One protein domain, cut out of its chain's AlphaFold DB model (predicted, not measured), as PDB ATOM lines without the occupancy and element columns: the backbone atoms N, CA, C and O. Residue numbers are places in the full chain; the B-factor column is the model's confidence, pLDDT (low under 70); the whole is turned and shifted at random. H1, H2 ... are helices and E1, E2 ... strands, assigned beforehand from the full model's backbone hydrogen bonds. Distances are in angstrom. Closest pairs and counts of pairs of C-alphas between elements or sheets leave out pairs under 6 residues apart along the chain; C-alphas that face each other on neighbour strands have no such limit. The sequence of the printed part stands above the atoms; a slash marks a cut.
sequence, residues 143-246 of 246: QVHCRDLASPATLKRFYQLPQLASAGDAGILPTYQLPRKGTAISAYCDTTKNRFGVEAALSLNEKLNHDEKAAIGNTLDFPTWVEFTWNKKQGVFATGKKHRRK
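This is residues 143 to 246 of the 246 residues of an uncharacterized protein of Turneriella parva (strain ATCC BAA-1111 / DSM 21527 / NCTC 11395 / H) (UniProt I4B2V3). An elongated domain has a strongly twisted sheet of two hairpins, E1 with E2 and E3 with E4, at one end and a loose cluster of the short helices H2, H3, H4 and H5 at the other. The small helix H1 lies between the two ends and grazes the sheet. The printed part has 104 residues with five named helices and four named strands, in the order H1 H2 H3 E1 E2 H4 H5 E3 E4; the sheet runs E1 E2 E3 E4, all antiparallel, and the class is mixed, helices and strands. It is only just loose, close to compact, with a radius of gyration of the C-alphas of 15.6 A, and spans 53 by 28 by 21 A.

In the sheet, the edge strand E1, residues 175 to 177, and E2, residues 184 to 188, form an antiparallel hairpin, with N 175 and O 188 within hydrogen-bond range at 2.8 A. E2 is also antiparallel to E3, residues 224 to 231, with N 228 and O 185 at 2.7 A. E3 and the edge strand E4, residues 236 to 244, form the other hairpin, with N 225 and O 243 at 2.8 A and N 231 and O 236 at 2.9 A. H1, residues 146 to 149, only grazes the sheet; the C-alphas of Leu 149 and Thr 224, its closest pair with E3, are 4.8 A apart. H4, residues 195 to 203, and H5, residues 210 to 217, only just touch, with 3 pairs of C-alphas within 8 A, the closest being Leu 202 and Lys 213 at 6.2 A; they run opposite ways at a steep tilt of 47 degrees. H2, residues 152 to 157, is close to but not clearly touching H5, with the closest C-alphas, those of Arg 157 and Ile 216, 5.9 A apart. H3, residues 162 to 165, is close to but not clearly touching H4, with the C-alphas of Leu 164 and Ala 201 closest at 7.2 A. H2 and H3 are apart. Every O i to N i+4 pair is within hydrogen-bond range in H2, H4 and H5; H1 and H3 are too short for such a pair.

E4 is 24.3 A from first to last C-alpha and E3 is 22.7 A; E2 is 13.3 A and E1 7.0 A. H4 is 12.0 A, H5 10.5 A, H2 8.6 A, H1 5.1 A and H3 4.9 A. C-alpha 146, where H1 begins, is at (-19.241, -24.915, 22.345). C-alpha 210, where H5 begins, is at (-8.608, -26.595, 0.707), and C-alpha 244, where E4 ends, is at (-10.444, -30.436, 31.428).

The two C-alphas farthest apart, those of Asn 209 and Lys 233, are 53.6 A apart. The printed part has no cut, and no link is long. Mean pLDDT of the printed part is 86.6; residues 165 to 171 and 245 to 246 are under 70.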
ATOM      1  N   GLN A 143     -27.789 -22.630  29.243       89.62
ATOM      2  CA  GLN A 143     -27.365 -22.846  27.861       89.62
ATOM      3  C   GLN A 143     -25.856 -23.121  27.786       89.62
ATOM      4  O   GLN A 143     -25.059 -22.489  28.482       89.62
ATOM      5  N   VAL A 144     -25.470 -24.072  26.934       89.94
ATOM      6  CA  VAL A 144     -24.073 -24.429  26.666       89.94
ATOM      7  C   VAL A 144     -23.704 -23.976  25.266       89.94
ATOM      8  O   VAL A 144     -24.327 -24.413  24.302       89.94
ATOM      9  N   HIS A 145     -22.647 -23.174  25.159       89.19
ATOM     10  CA  HIS A 145     -22.050 -22.802  23.882       89.19
ATOM     11  C   HIS A 145     -20.700 -23.497  23.717       89.19
ATOM     12  O   HIS A 145     -19.816 -23.366  24.565       89.19
ATOM     13  N   CYS A 146     -20.499 -24.204  22.600       89.75
ATOM     14  CA  CYS A 146     -19.241 -24.915  22.345       89.75
ATOM     15  C   CYS A 146     -18.024 -23.990  22.281       89.75
ATOM     16  O   CYS A 146     -16.920 -24.388  22.653       89.75
ATOM     17  N   ARG A 147     -18.233 -22.725  21.909       89.88
ATOM     18  CA  ARG A 147     -17.206 -21.684  21.964       89.88
ATOM     19  C   ARG A 147     -16.616 -21.518  23.369       89.88
ATOM     20  O   ARG A 147     -15.406 -21.370  23.494       89.88
ATOM     21  N   ASP A 148     -17.431 -21.625  24.418       89.38
ATOM     22  CA  ASP A 148     -16.992 -21.471  25.815       89.38
ATOM     23  C   ASP A 148     -16.228 -22.688  26.356       89.38
ATOM     24  O   ASP A 148     -15.694 -22.650  27.473       89.38
ATOM     25  N   LEU A 149     -16.217 -23.779  25.584       91.75
ATOM     26  CA  LEU A 149     -15.527 -25.032  25.883       91.75
ATOM     27  C   LEU A 149     -14.290 -25.251  24.994       91.75
ATOM     28  O   LEU A 149     -13.536 -26.204  25.213       91.75
ATOM     29  N   ALA A 150     -14.083 -24.371  24.014       91.31
ATOM     30  CA  ALA A 150     -13.053 -24.469  22.993       91.31
ATOM     31  C   ALA A 150     -11.652 -24.111  23.515       91.31
ATOM     32  O   ALA A 150     -11.480 -23.287  24.416       91.31
ATOM     33  N   SER A 151     -10.622 -24.706  22.909       93.12
ATOM     34  CA  SER A 151      -9.228 -24.332  23.165       93.12
ATOM     35  C   SER A 151      -8.914 -22.910  22.654       93.12
ATOM     36  O   SER A 151      -9.577 -22.413  21.736       93.12
ATOM     37  N   PRO A 152      -7.855 -22.246  23.160       92.88
ATOM     38  CA  PRO A 152      -7.409 -20.962  22.610       92.88
ATOM     39  C   PRO A 152      -7.073 -21.015  21.111       92.88
ATOM     40  O   PRO A 152      -7.289 -20.035  20.397       92.88
ATOM     41  N   ALA A 153      -6.564 -22.152  20.621       91.94
ATOM     42  CA  ALA A 153      -6.260 -22.344  19.205       91.94
ATOM     43  C   ALA A 153      -7.546 -22.378  18.367       91.94
ATOM     44  O   ALA A 153      -7.648 -21.627  17.395       91.94
ATOM     45  N   THR A 154      -8.549 -23.147  18.801       91.12
ATOM     46  CA  THR A 154      -9.887 -23.207  18.193       91.12
ATOM     47  C   THR A 154     -10.536 -21.826  18.151       91.12
ATOM     48  O   THR A 154     -11.035 -21.393  17.113       91.12
ATOM     49  N   LEU A 155     -10.483 -21.087  19.265       89.88
ATOM     50  CA  LEU A 155     -11.024 -19.731  19.342       89.88
ATOM     51  C   LEU A 155     -10.377 -18.805  18.311       89.88
ATOM     52  O   LEU A 155     -11.082 -18.053  17.646       89.88
ATOM     53  N   LYS A 156      -9.052 -18.882  18.160       90.00
ATOM     54  CA  LYS A 156      -8.289 -18.028  17.246       90.00
ATOM     55  C   LYS A 156      -8.439 -18.421  15.775       90.00
ATOM     56  O   LYS A 156      -8.407 -17.554  14.916       90.00
ATOM     57  N   ARG A 157      -8.531 -19.710  15.458       87.62
ATOM     58  CA  ARG A 157      -8.478 -20.200  14.068       87.62
ATOM     59  C   ARG A 157      -9.852 -20.452  13.463       87.62
ATOM     60  O   ARG A 157     -10.030 -20.197  12.279       87.62
ATOM     61  N   PHE A 158     -10.809 -20.907  14.268       87.50
ATOM     62  CA  PHE A 158     -12.163 -21.223  13.818       87.50
ATOM     63  C   PHE A 158     -13.146 -20.098  14.162       87.50
ATOM     64  O   PHE A 158     -13.726 -19.488  13.272       87.50
ATOM     65  N   TYR A 159     -13.272 -19.731  15.441       86.19
ATOM     66  CA  TYR A 159     -14.278 -18.743  15.870       86.19
ATOM     67  C   TYR A 159     -13.934 -17.274  15.553       86.19
ATOM     68  O   TYR A 159     -14.781 -16.404  15.746       86.19
ATOM     69  N   GLN A 160     -12.723 -16.968  15.073       84.38
ATOM     70  CA  GLN A 160     -12.387 -15.631  14.553       84.38
ATOM     71  C   GLN A 160     -12.815 -15.424  13.097       84.38
ATOM     72  O   GLN A 160     -12.734 -14.301  12.599       84.38
ATOM     73  N   LEU A 161     -13.270 -16.474  12.407       80.50
ATOM     74  CA  LEU A 161     -13.787 -16.334  11.053       80.50
ATOM     75  C   LEU A 161     -15.063 -15.469  11.083       80.50
ATOM     76  O   LEU A 161     -15.995 -15.821  11.806       80.50
ATOM     77  N   PRO A 162     -15.143 -14.355  10.329       74.56
ATOM     78  CA  PRO A 162     -16.245 -13.391  10.432       74.56
ATOM     79  C   PRO A 162     -17.646 -14.002  10.303       74.56
ATOM     80  O   PRO A 162     -18.555 -13.629  11.038       74.56
ATOM     81  N   GLN A 163     -17.809 -14.987   9.421       70.81
ATOM     82  CA  GLN A 163     -19.063 -15.712   9.201       70.81
ATOM     83  C   GLN A 163     -19.449 -16.658  10.352       70.81
ATOM     84  O   GLN A 163     -20.614 -17.014  10.488       70.81
ATOM     85  N   LEU A 164     -18.490 -17.040  11.200       70.31
ATOM     86  CA  LEU A 164     -18.710 -17.844  12.409       70.31
ATOM     87  C   LEU A 164     -18.734 -16.984  13.680       70.31
ATOM     88  O   LEU A 164     -19.109 -17.462  14.746       70.31
ATOM     89  N   ALA A 165     -18.341 -15.713  13.571       61.44
ATOM     90  CA  ALA A 165     -18.401 -14.748  14.659       61.44
ATOM     91  C   ALA A 165     -19.823 -14.195  14.874       61.44
ATOM     92  O   ALA A 165     -20.153 -13.821  15.998       61.44
ATOM     93  N   SER A 166     -20.654 -14.152  13.821       51.47
ATOM     94  CA  SER A 166     -22.057 -13.704  13.854       51.47
ATOM     95  C   SER A 166     -23.080 -14.845  13.940       51.47
ATOM     96  O   SER A 166     -24.191 -14.630  14.425       51.47
ATOM     97  N   ALA A 167     -22.718 -16.061  13.522       48.72
ATOM     98  CA  ALA A 167     -23.509 -17.265  13.752       48.72
ATOM     99  C   ALA A 167     -23.261 -17.742  15.191       48.72
ATOM    100  O   ALA A 167     -22.302 -18.463  15.454       48.72
ATOM    101  N   GLY A 168     -24.099 -17.282  16.127       48.69
ATOM    102  CA  GLY A 168     -23.961 -17.498  17.577       48.69
ATOM    103  C   GLY A 168     -23.745 -18.950  18.019       48.69
ATOM    104  O   GLY A 168     -23.212 -19.161  19.099       48.69
ATOM    105  N   ASP A 169     -24.046 -19.921  17.161       56.62
ATOM    106  CA  ASP A 169     -23.660 -21.318  17.290       56.62
ATOM    107  C   ASP A 169     -23.287 -21.820  15.884       56.62
ATOM    108  O   ASP A 169     -24.163 -22.050  15.055       56.62
ATOM    109  N   ALA A 170     -21.989 -21.932  15.580       56.03
ATOM    110  CA  ALA A 170     -21.423 -22.292  14.269       56.03
ATOM    111  C   ALA A 170     -21.734 -23.739  13.805       56.03
ATOM    112  O   ALA A 170     -20.850 -24.448  13.334       56.03
ATOM    113  N   GLY A 171     -22.957 -24.227  14.020       69.25
ATOM    114  CA  GLY A 171     -23.370 -25.603  13.745       69.25
ATOM    115  C   GLY A 171     -22.747 -26.647  14.677       69.25
ATOM    116  O   GLY A 171     -23.059 -27.823  14.537       69.25
ATOM    117  N   ILE A 172     -21.888 -26.241  15.622       85.38
ATOM    118  CA  ILE A 172     -21.303 -27.134  16.624       85.38
ATOM    119  C   ILE A 172     -22.220 -27.156  17.844       85.38
ATOM    120  O   ILE A 172     -22.311 -26.176  18.587       85.38
ATOM    121  N   LEU A 173     -22.892 -28.284  18.034       89.44
ATOM    122  CA  LEU A 173     -23.847 -28.529  19.099       89.44
ATOM    123  C   LEU A 173     -23.177 -29.229  20.291       89.44
ATOM    124  O   LEU A 173     -22.342 -30.123  20.100       89.44
ATOM    125  N   PRO A 174     -23.569 -28.875  21.527       92.56
ATOM    126  CA  PRO A 174     -23.133 -29.597  22.707       92.56
ATOM    127  C   PRO A 174     -23.753 -30.994  22.748       92.56
ATOM    128  O   PRO A 174     -24.934 -31.193  22.461       92.56
ATOM    129  N   THR A 175     -22.955 -31.957  23.174       93.94
ATOM    130  CA  THR A 175     -23.358 -33.313  23.528       93.94
ATOM    131  C   THR A 175     -23.623 -33.374  25.026       93.94
ATOM    132  O   THR A 175     -22.810 -32.888  25.815       93.94
ATOM    133  N   TYR A 176     -24.724 -34.005  25.436       95.50
ATOM    134  CA  TYR A 176     -25.057 -34.184  26.849       95.50
ATOM    135  C   TYR A 176     -24.864 -35.637  27.295       95.50
ATOM    136  O   TYR A 176     -24.923 -36.584  26.511       95.50
ATOM    137  N   GLN A 177     -24.607 -35.809  28.586       95.88
ATOM    138  CA  GLN A 177     -24.592 -37.098  29.267       95.88
ATOM    139  C   GLN A 177     -25.458 -36.992  30.510       95.88
ATOM    140  O   GLN A 177     -25.187 -36.179  31.402       95.88
ATOM    141  N   LEU A 178     -26.503 -37.813  30.564       97.56
ATOM    142  CA  LEU A 178     -27.351 -37.912  31.741       97.56
ATOM    143  C   LEU A 178     -26.744 -38.890  32.761       97.56
ATOM    144  O   LEU A 178     -26.092 -39.872  32.396       97.56
ATOM    145  N   PRO A 179     -26.942 -38.645  34.064       95.75
ATOM    146  CA  PRO A 179     -26.316 -39.447  35.098       95.75
ATOM    147  C   PRO A 179     -26.992 -40.812  35.215       95.75
ATOM    148  O   PRO A 179     -28.158 -40.909  35.591       95.75
ATOM    149  N   ARG A 180     -26.226 -41.891  35.025       95.25
ATOM    150  CA  ARG A 180     -26.646 -43.214  35.517       95.25
ATOM    151  C   ARG A 180     -26.622 -43.292  37.043       95.25
ATOM    152  O   ARG A 180     -27.372 -44.058  37.627       95.25
ATOM    153  N   LYS A 181     -25.719 -42.554  37.690       93.81
ATOM    154  CA  LYS A 181     -25.605 -42.449  39.151       93.81
ATOM    155  C   LYS A 181     -25.454 -40.982  39.527       93.81
ATOM    156  O   LYS A 181     -24.719 -40.255  38.863       93.81
ATOM    157  N   GLY A 182     -26.097 -40.572  40.617       93.50
ATOM    158  CA  GLY A 182     -26.148 -39.165  41.015       93.50
ATOM    159  C   GLY A 182     -27.159 -38.369  40.187       93.50
ATOM    160  O   GLY A 182     -28.070 -38.936  39.598       93.50
ATOM    161  N   THR A 183     -27.027 -37.044  40.187       94.56
ATOM    162  CA  THR A 183     -28.004 -36.125  39.569       94.56
ATOM    163  C   THR A 183     -27.337 -35.027  38.740       94.56
ATOM    164  O   THR A 183     -27.928 -33.970  38.535       94.56
ATOM    165  N   ALA A 184     -26.079 -35.222  38.350       96.25
ATOM    166  CA  ALA A 184     -25.331 -34.239  37.585       96.25
ATOM    167  C   ALA A 184     -25.434 -34.533  36.086       96.25
ATOM    168  O   ALA A 184     -25.241 -35.674  35.674       96.25
ATOM    169  N   ILE A 185     -25.732 -33.512  35.284       97.25
ATOM    170  CA  ILE A 185     -25.675 -33.605  33.819       97.25
ATOM    171  C   ILE A 185     -24.325 -33.065  33.375       97.25
ATOM    172  O   ILE A 185     -23.934 -31.982  33.801       97.25
ATOM    173  N   SER A 186     -23.642 -33.780  32.492       96.25
ATOM    174  CA  SER A 186     -22.418 -33.281  31.864       96.25
ATOM    175  C   SER A 186     -22.704 -32.839  30.437       96.25
ATOM    176  O   SER A 186     -23.486 -33.481  29.736       96.25
ATOM    177  N   ALA A 187     -22.055 -31.766  29.997       95.50
ATOM    178  CA  ALA A 187     -22.052 -31.337  28.608       95.50
ATOM    179  C   ALA A 187     -20.622 -31.125  28.107       95.50
ATOM    180  O   ALA A 187     -19.753 -30.635  28.834       95.50
ATOM    181  N   TYR A 188     -20.385 -31.489  26.855       94.06
ATOM    182  CA  TYR A 188     -19.113 -31.304  26.165       94.06
ATOM    183  C   TYR A 188     -19.370 -31.056  24.684       94.06
ATOM    184  O   TYR A 188     -20.491 -31.213  24.210       94.06
ATOM    185  N   CYS A 189     -18.333 -30.670  23.950       92.12
ATOM    186  CA  CYS A 189     -18.399 -30.580  22.499       92.12
ATOM    187  C   CYS A 189     -17.352 -31.501  21.898       92.12
ATOM    188  O   CYS A 189     -16.269 -31.672  22.458       92.12
ATOM    189  N   ASP A 190     -17.706 -32.130  20.787       88.50
ATOM    190  CA  ASP A 190     -16.867 -33.119  20.132       88.50
ATOM    191  C   ASP A 190     -16.845 -32.844  18.631       88.50
ATOM    192  O   ASP A 190     -17.894 -32.762  17.986       88.50
ATOM    193  N   THR A 191     -15.643 -32.649  18.094       87.38
ATOM    194  CA  THR A 191     -15.437 -32.313  16.684       87.38
ATOM    195  C   THR A 191     -15.852 -33.464  15.770       87.38
ATOM    196  O   THR A 191     -16.435 -33.214  14.721       87.38
ATOM    197  N   THR A 192     -15.600 -34.716  16.166       87.38
ATOM    198  CA  THR A 192     -15.939 -35.898  15.363       87.38
ATOM    199  C   THR A 192     -17.446 -36.035  15.222       87.38
ATOM    200  O   THR A 192     -17.941 -36.237  14.115       87.38
ATOM    201  N   LYS A 193     -18.174 -35.848  16.326       87.25
ATOM    202  CA  LYS A 193     -19.640 -35.815  16.307       87.25
ATOM    203  C   LYS A 193     -20.163 -34.660  15.462       87.25
ATOM    204  O   LYS A 193     -21.043 -34.836  14.639       87.25
ATOM    205  N   ASN A 194     -19.566 -33.480  15.590       87.31
ATOM    206  CA  ASN A 194     -19.988 -32.282  14.865       87.31
ATOM    207  C   ASN A 194     -19.389 -32.145  13.450       87.31
ATOM    208  O   ASN A 194     -19.424 -31.040  12.899       87.31
ATOM    209  N   ARG A 195     -18.856 -33.219  12.842       85.75
ATOM    210  CA  ARG A 195     -18.114 -33.152  11.563       85.75
ATOM    211  C   ARG A 195     -18.866 -32.388  10.472       85.75
ATOM    212  O   ARG A 195     -18.316 -31.471   9.875       85.75
ATOM    213  N   PHE A 196     -20.158 -32.675  10.308       83.19
ATOM    214  CA  PHE A 196     -20.993 -32.052   9.283       83.19
ATOM    215  C   PHE A 196     -21.183 -30.548   9.518       83.19
ATOM    216  O   PHE A 196     -21.118 -29.756   8.581       83.19
ATOM    217  N   GLY A 197     -21.375 -30.139  10.777       83.25
ATOM    218  CA  GLY A 197     -21.507 -28.726  11.144       83.25
ATOM    219  C   GLY A 197     -20.210 -27.953  10.911       83.25
ATOM    220  O   GLY A 197     -20.230 -26.850  10.368       83.25
ATOM    221  N   VAL A 198     -19.073 -28.564  11.251       86.00
ATOM    222  CA  VAL A 198     -17.734 -28.010  11.009       86.00
ATOM    223  C   VAL A 198     -17.450 -27.857   9.513       86.00
ATOM    224  O   VAL A 198     -17.027 -26.788   9.072       86.00
ATOM    225  N   GLU A 199     -17.681 -28.906   8.727       85.06
ATOM    226  CA  GLU A 199     -17.443 -28.900   7.281       85.06
ATOM    227  C   GLU A 199     -18.329 -27.875   6.573       85.06
ATOM    228  O   GLU A 199     -17.836 -27.111   5.738       85.06
ATOM    229  N   ALA A 200     -19.609 -27.790   6.948       82.44
ATOM    230  CA  ALA A 200     -20.522 -26.777   6.434       82.44
ATOM    231  C   ALA A 200     -20.034 -25.360   6.778       82.44
ATOM    232  O   ALA A 200     -19.926 -24.508   5.894       82.44
ATOM    233  N   ALA A 201     -19.657 -25.120   8.038       82.38
ATOM    234  CA  ALA A 201     -19.142 -23.836   8.510       82.38
ATOM    235  C   ALA A 201     -17.887 -23.373   7.744       82.38
ATOM    236  O   ALA A 201     -17.761 -22.195   7.400       82.38
ATOM    237  N   LEU A 202     -16.962 -24.292   7.450       85.56
ATOM    238  CA  LEU A 202     -15.750 -23.996   6.682       85.56
ATOM    239  C   LEU A 202     -16.031 -23.824   5.186       85.56
ATOM    240  O   LEU A 202     -15.409 -22.980   4.540       85.56
ATOM    241  N   SER A 203     -16.970 -24.590   4.632       83.38
ATOM    242  CA  SER A 203     -17.314 -24.550   3.206       83.38
ATOM    243  C   SER A 203     -17.900 -23.207   2.779       83.38
ATOM    244  O   SER A 203     -17.592 -22.748   1.683       83.38
ATOM    245  N   LEU A 204     -18.633 -22.531   3.670       79.00
ATOM    246  CA  LEU A 204     -19.184 -21.187   3.445       79.00
ATOM    247  C   LEU A 204     -18.114 -20.091   3.282       79.00
ATOM    248  O   LEU A 204     -18.435 -18.973   2.884       79.00
ATOM    249  N   ASN A 205     -16.844 -20.375   3.591       79.88
ATOM    250  CA  ASN A 205     -15.750 -19.439   3.351       79.88
ATOM    251  C   ASN A 205     -15.080 -19.701   1.998       79.88
ATOM    252  O   ASN A 205     -14.146 -20.500   1.893       79.88
ATOM    253  N   GLU A 206     -15.527 -18.988   0.968       82.62
ATOM    254  CA  GLU A 206     -14.947 -19.055  -0.381       82.62
ATOM    255  C   GLU A 206     -13.521 -18.486  -0.454       82.62
ATOM    256  O   GLU A 206     -12.786 -18.778  -1.393       82.62
ATOM    257  N   LYS A 207     -13.101 -17.697   0.548       85.62
ATOM    258  CA  LYS A 207     -11.752 -17.106   0.599       85.62
ATOM    259  C   LYS A 207     -10.682 -18.078   1.089       85.62
ATOM    260  O   LYS A 207      -9.507 -17.775   0.927       85.62
ATOM    261  N   LEU A 208     -11.077 -19.185   1.720       86.56
ATOM    262  CA  LEU A 208     -10.146 -20.205   2.194       86.56
ATOM    263  C   LEU A 208     -10.004 -21.301   1.142       86.56
ATOM    264  O   LEU A 208     -11.004 -21.855   0.674       86.56
ATOM    265  N   ASN A 209      -8.768 -21.656   0.810       90.88
ATOM    266  CA  ASN A 209      -8.492 -22.819  -0.025       90.88
ATOM    267  C   ASN A 209      -8.641 -24.134   0.772       90.88
ATOM    268  O   ASN A 209      -8.938 -24.138   1.970       90.88
ATOM    269  N   HIS A 210      -8.472 -25.272   0.093       90.00
ATOM    270  CA  HIS A 210      -8.608 -26.595   0.707       90.00
ATOM    271  C   HIS A 210      -7.634 -26.809   1.881       90.00
ATOM    272  O   HIS A 210      -8.058 -27.242   2.954       90.00
ATOM    273  N   ASP A 211      -6.364 -26.435   1.714       91.38
ATOM    274  CA  ASP A 211      -5.318 -26.633   2.723       91.38
ATOM    275  C   ASP A 211      -5.559 -25.769   3.966       91.38
ATOM    276  O   ASP A 211      -5.375 -26.220   5.096       91.38
ATOM    277  N   GLU A 212      -6.031 -24.536   3.782       89.81
ATOM    278  CA  GLU A 212      -6.393 -23.642   4.881       89.81
ATOM    279  C   GLU A 212      -7.599 -24.169   5.665       89.81
ATOM    280  O   GLU A 212      -7.599 -24.130   6.899       89.81
ATOM    281  N   LYS A 213      -8.610 -24.708   4.970       89.06
ATOM    282  CA  LYS A 213      -9.771 -25.352   5.606       89.06
ATOM    283  C   LYS A 213      -9.339 -26.572   6.418       89.06
ATOM    284  O   LYS A 213      -9.729 -26.687   7.581       89.06
ATOM    285  N   ALA A 214      -8.485 -27.425   5.855       89.19
ATOM    286  CA  ALA A 214      -7.929 -28.577   6.559       89.19
ATOM    287  C   ALA A 214      -7.104 -28.148   7.785       89.19
ATOM    288  O   ALA A 214      -7.281 -28.688   8.877       89.19
ATOM    289  N   ALA A 215      -6.256 -27.124   7.645       88.62
ATOM    290  CA  ALA A 215      -5.457 -26.593   8.744       88.62
ATOM    291  C   ALA A 215      -6.326 -26.050   9.890       88.62
ATOM    292  O   ALA A 215      -5.997 -26.263  11.055       88.62
ATOM    293  N   ILE A 216      -7.445 -25.383   9.585       88.62
ATOM    294  CA  ILE A 216      -8.393 -24.919  10.608       88.62
ATOM    295  C   ILE A 216      -9.106 -26.105  11.259       88.62
ATOM    296  O   ILE A 216      -9.160 -26.158  12.489       88.62
ATOM    297  N   GLY A 217      -9.589 -27.074  10.475       86.94
ATOM    298  CA  GLY A 217     -10.208 -28.300  10.989       86.94
ATOM    299  C   GLY A 217      -9.309 -29.039  11.986       86.94
ATOM    300  O   GLY A 217      -9.750 -29.409  13.071       86.94
ATOM    301  N   ASN A 218      -8.011 -29.128  11.689       88.38
ATOM    302  CA  ASN A 218      -7.012 -29.758  12.559       88.38
ATOM    303  C   ASN A 218      -6.735 -28.992  13.866       88.38
ATOM    304  O   ASN A 218      -6.102 -29.530  14.770       88.38
ATOM    305  N   THR A 219      -7.185 -27.740  13.986       88.94
ATOM    306  CA  THR A 219      -7.046 -26.946  15.222       88.94
ATOM    307  C   THR A 219      -8.261 -27.042  16.141       88.94
ATOM    308  O   THR A 219      -8.240 -26.453  17.223       88.94
ATOM    309  N   LEU A 220      -9.312 -27.762  15.726       89.62
ATOM    310  CA  LEU A 220     -10.559 -27.899  16.470       89.62
ATOM    311  C   LEU A 220     -10.407 -28.833  17.667       89.62
ATOM    312  O   LEU A 220     -10.549 -30.049  17.572       89.62
ATOM    313  N   ASP A 221     -10.187 -28.211  18.813       92.31
ATOM    314  CA  ASP A 221     -10.117 -28.857  20.114       92.31
ATOM    315  C   ASP A 221     -11.122 -28.235  21.099       92.31
ATOM    316  O   ASP A 221     -11.213 -27.005  21.235       92.31
ATOM    317  N   PHE A 222     -11.850 -29.104  21.803       92.44
ATOM    318  CA  PHE A 222     -12.837 -28.786  22.839       92.44
ATOM    319  C   PHE A 222     -12.479 -29.547  24.122       92.44
ATOM    320  O   PHE A 222     -13.120 -30.538  24.487       92.44
ATOM    321  N   PRO A 223     -11.429 -29.111  24.834       91.94
ATOM    322  CA  PRO A 223     -10.884 -29.878  25.941       91.94
ATOM    323  C   PRO A 223     -11.726 -29.739  27.210       91.94
ATOM    324  O   PRO A 223     -11.410 -30.372  28.209       91.94
ATOM    325  N   THR A 224     -12.754 -28.888  27.230       92.75
ATOM    326  CA  THR A 224     -13.492 -28.558  28.454       92.75
ATOM    327  C   THR A 224     -14.881 -29.174  28.455       92.75
ATOM    328  O   THR A 224     -15.596 -29.139  27.462       92.75
ATOM    329  N   TRP A 225     -15.257 -29.736  29.598       93.31
ATOM    330  CA  TRP A 225     -16.568 -30.306  29.868       93.31
ATOM    331  C   TRP A 225     -17.165 -29.496  31.014       93.31
ATOM    332  O   TRP A 225     -16.437 -29.055  31.910       93.31
ATOM    333  N   VAL A 226     -18.472 -29.277  30.998       94.69
ATOM    334  CA  VAL A 226     -19.186 -28.575  32.067       94.69
ATOM    335  C   VAL A 226     -20.143 -29.535  32.750       94.69
ATOM    336  O   VAL A 226     -20.874 -30.268  32.092       94.69
ATOM    337  N   GLU A 227     -20.120 -29.539  34.077       96.06
ATOM    338  CA  GLU A 227     -21.069 -30.286  34.890       96.06
ATOM    339  C   GLU A 227     -22.164 -29.350  35.412       96.06
ATOM    340  O   GLU A 227     -21.894 -28.222  35.823       96.06
ATOM    341  N   PHE A 228     -23.398 -29.836  35.434       96.88
ATOM    342  CA  PHE A 228     -24.575 -29.155  35.945       96.88
ATOM    343  C   PHE A 228     -25.130 -29.899  37.146       96.88
ATOM    344  O   PHE A 228     -25.527 -31.059  37.045       96.88
ATOM    345  N   THR A 229     -25.199 -29.224  38.289       96.31
ATOM    346  CA  THR A 229     -25.677 -29.827  39.533       96.31
ATOM    347  C   THR A 229     -27.163 -29.544  39.727       96.31
ATOM    348  O   THR A 229     -27.609 -28.400  39.655       96.31
ATOM    349  N   TRP A 230     -27.935 -30.591  40.011       96.81
ATOM    350  CA  TRP A 230     -29.365 -30.483  40.292       96.81
ATOM    351  C   TRP A 230     -29.655 -29.816  41.645       96.81
ATOM    352  O   TRP A 230     -29.246 -30.316  42.697       96.81
ATOM    353  N   ASN A 231     -30.438 -28.735  41.639       96.19
ATOM    354  CA  ASN A 231     -30.992 -28.132  42.846       96.19
ATOM    355  C   ASN A 231     -32.423 -28.637  43.079       96.19
ATOM    356  O   ASN A 231     -33.378 -28.136  42.486       96.19
ATOM    357  N   LYS A 232     -32.589 -29.593  44.003       94.69
ATOM    358  CA  LYS A 232     -33.894 -30.196  44.335       94.69
ATOM    359  C   LYS A 232     -34.942 -29.186  44.810       94.69
ATOM    360  O   LYS A 232     -36.114 -29.356  44.492       94.69
ATOM    361  N   LYS A 233     -34.531 -28.144  45.538       94.62
ATOM    362  CA  LYS A 233     -35.451 -27.142  46.099       94.62
ATOM    363  C   LYS A 233     -36.025 -26.235  45.020       94.62
ATOM    364  O   LYS A 233     -37.212 -25.941  45.013       94.62
ATOM    365  N   GLN A 234     -35.171 -25.789  44.102       93.81
ATOM    366  CA  GLN A 234     -35.582 -24.900  43.012       93.81
ATOM    367  C   GLN A 234     -36.186 -25.680  41.834       93.81
ATOM    368  O   GLN A 234     -37.041 -25.166  41.111       93.81
ATOM    369  N   GLY A 235     -35.781 -26.940  41.669       95.31
ATOM    370  CA  GLY A 235     -36.153 -27.765  40.530       95.31
ATOM    371  C   GLY A 235     -35.458 -27.330  39.241       95.31
ATOM    372  O   GLY A 235     -36.062 -27.442  38.183       95.31
ATOM    373  N   VAL A 236     -34.232 -26.810  39.336       96.56
ATOM    374  CA  VAL A 236     -33.405 -26.368  38.199       96.56
ATOM    375  C   VAL A 236     -31.960 -26.819  38.388       96.56
ATOM    376  O   VAL A 236     -31.541 -27.167  39.497       96.56
ATOM    377  N   PHE A 237     -31.186 -26.799  37.312       96.94
ATOM    378  CA  PHE A 237     -29.754 -27.038  37.342       96.94
ATOM    379  C   PHE A 237     -28.984 -25.732  37.510       96.94
ATOM    380  O   PHE A 237     -29.317 -24.710  36.914       96.94
ATOM    381  N   ALA A 238     -27.911 -25.789  38.290       94.12
ATOM    382  CA  ALA A 238     -26.922 -24.726  38.366       94.12
ATOM    383  C   ALA A 238     -25.648 -25.157  37.637       94.12
ATOM    384  O   ALA A 238     -25.270 -26.332  37.683       94.12
ATOM    385  N   THR A 239     -24.970 -24.206  36.992       89.38
ATOM    386  CA  THR A 239     -23.635 -24.448  36.438       89.38
ATOM    387  C   THR A 239     -22.694 -24.833  37.573       89.38
ATOM    388  O   THR A 239     -22.493 -24.068  38.517       89.38
ATOM    389  N   GLY A 240     -22.157 -26.043  37.485       80.12
ATOM    390  CA  GLY A 240     -21.185 -26.588  38.412       80.12
ATOM    391  C   GLY A 240     -19.760 -26.329  37.934       80.12
ATOM    392  O   GLY A 240     -19.396 -25.227  37.519       80.12
ATOM    393  N   LYS A 241     -18.917 -27.357  38.031       81.94
ATOM    394  CA  LYS A 241     -17.486 -27.259  37.729       81.94
ATOM    395  C   LYS A 241     -17.220 -27.437  36.233       81.94
ATOM    396  O   LYS A 241     -17.840 -28.263  35.567       81.94
ATOM    397  N   LYS A 242     -16.243 -26.683  35.722       84.69
ATOM    398  CA  LYS A 242     -15.610 -26.960  34.429       84.69
ATOM    399  C   LYS A 242     -14.432 -27.903  34.650       84.69
ATOM    400  O   LYS A 242     -13.598 -27.666  35.524       84.69
ATOM    401  N   HIS A 243     -14.361 -28.951  33.846       86.38
ATOM    402  CA  HIS A 243     -13.310 -29.957  33.891       86.38
ATOM    403  C   HIS A 243     -12.561 -29.979  32.568       86.38
ATOM    404  O   HIS A 243     -13.165 -29.837  31.510       86.38
ATOM    405  N   ARG A 244     -11.245 -30.180  32.624       80.19
ATOM    406  CA  ARG A 244     -10.444 -30.436  31.428       80.19
ATOM    407  C   ARG A 244     -10.426 -31.945  31.172       80.19
ATOM    408  O   ARG A 244     -10.143 -32.704  32.101       80.19
ATOM    409  N   ARG A 245     -10.736 -32.367  29.945       67.75
ATOM    410  CA  ARG A 245     -10.544 -33.734  29.452       67.75
ATOM    411  C   ARG A 245      -9.059 -34.056  29.626       67.75
ATOM    412  O   ARG A 245      -8.215 -33.267  29.198       67.75
ATOM    413  N   LYS A 246      -8.768 -35.125  30.365       54.94
ATOM    414  CA  LYS A 246      -7.409 -35.657  30.481       54.94
ATOM    415  C   LYS A 246      -7.044 -36.414  29.217       54.94
ATOM    416  O   LYS A 246      -7.974 -37.021  28.638       54.94
TER     417      LYS A 246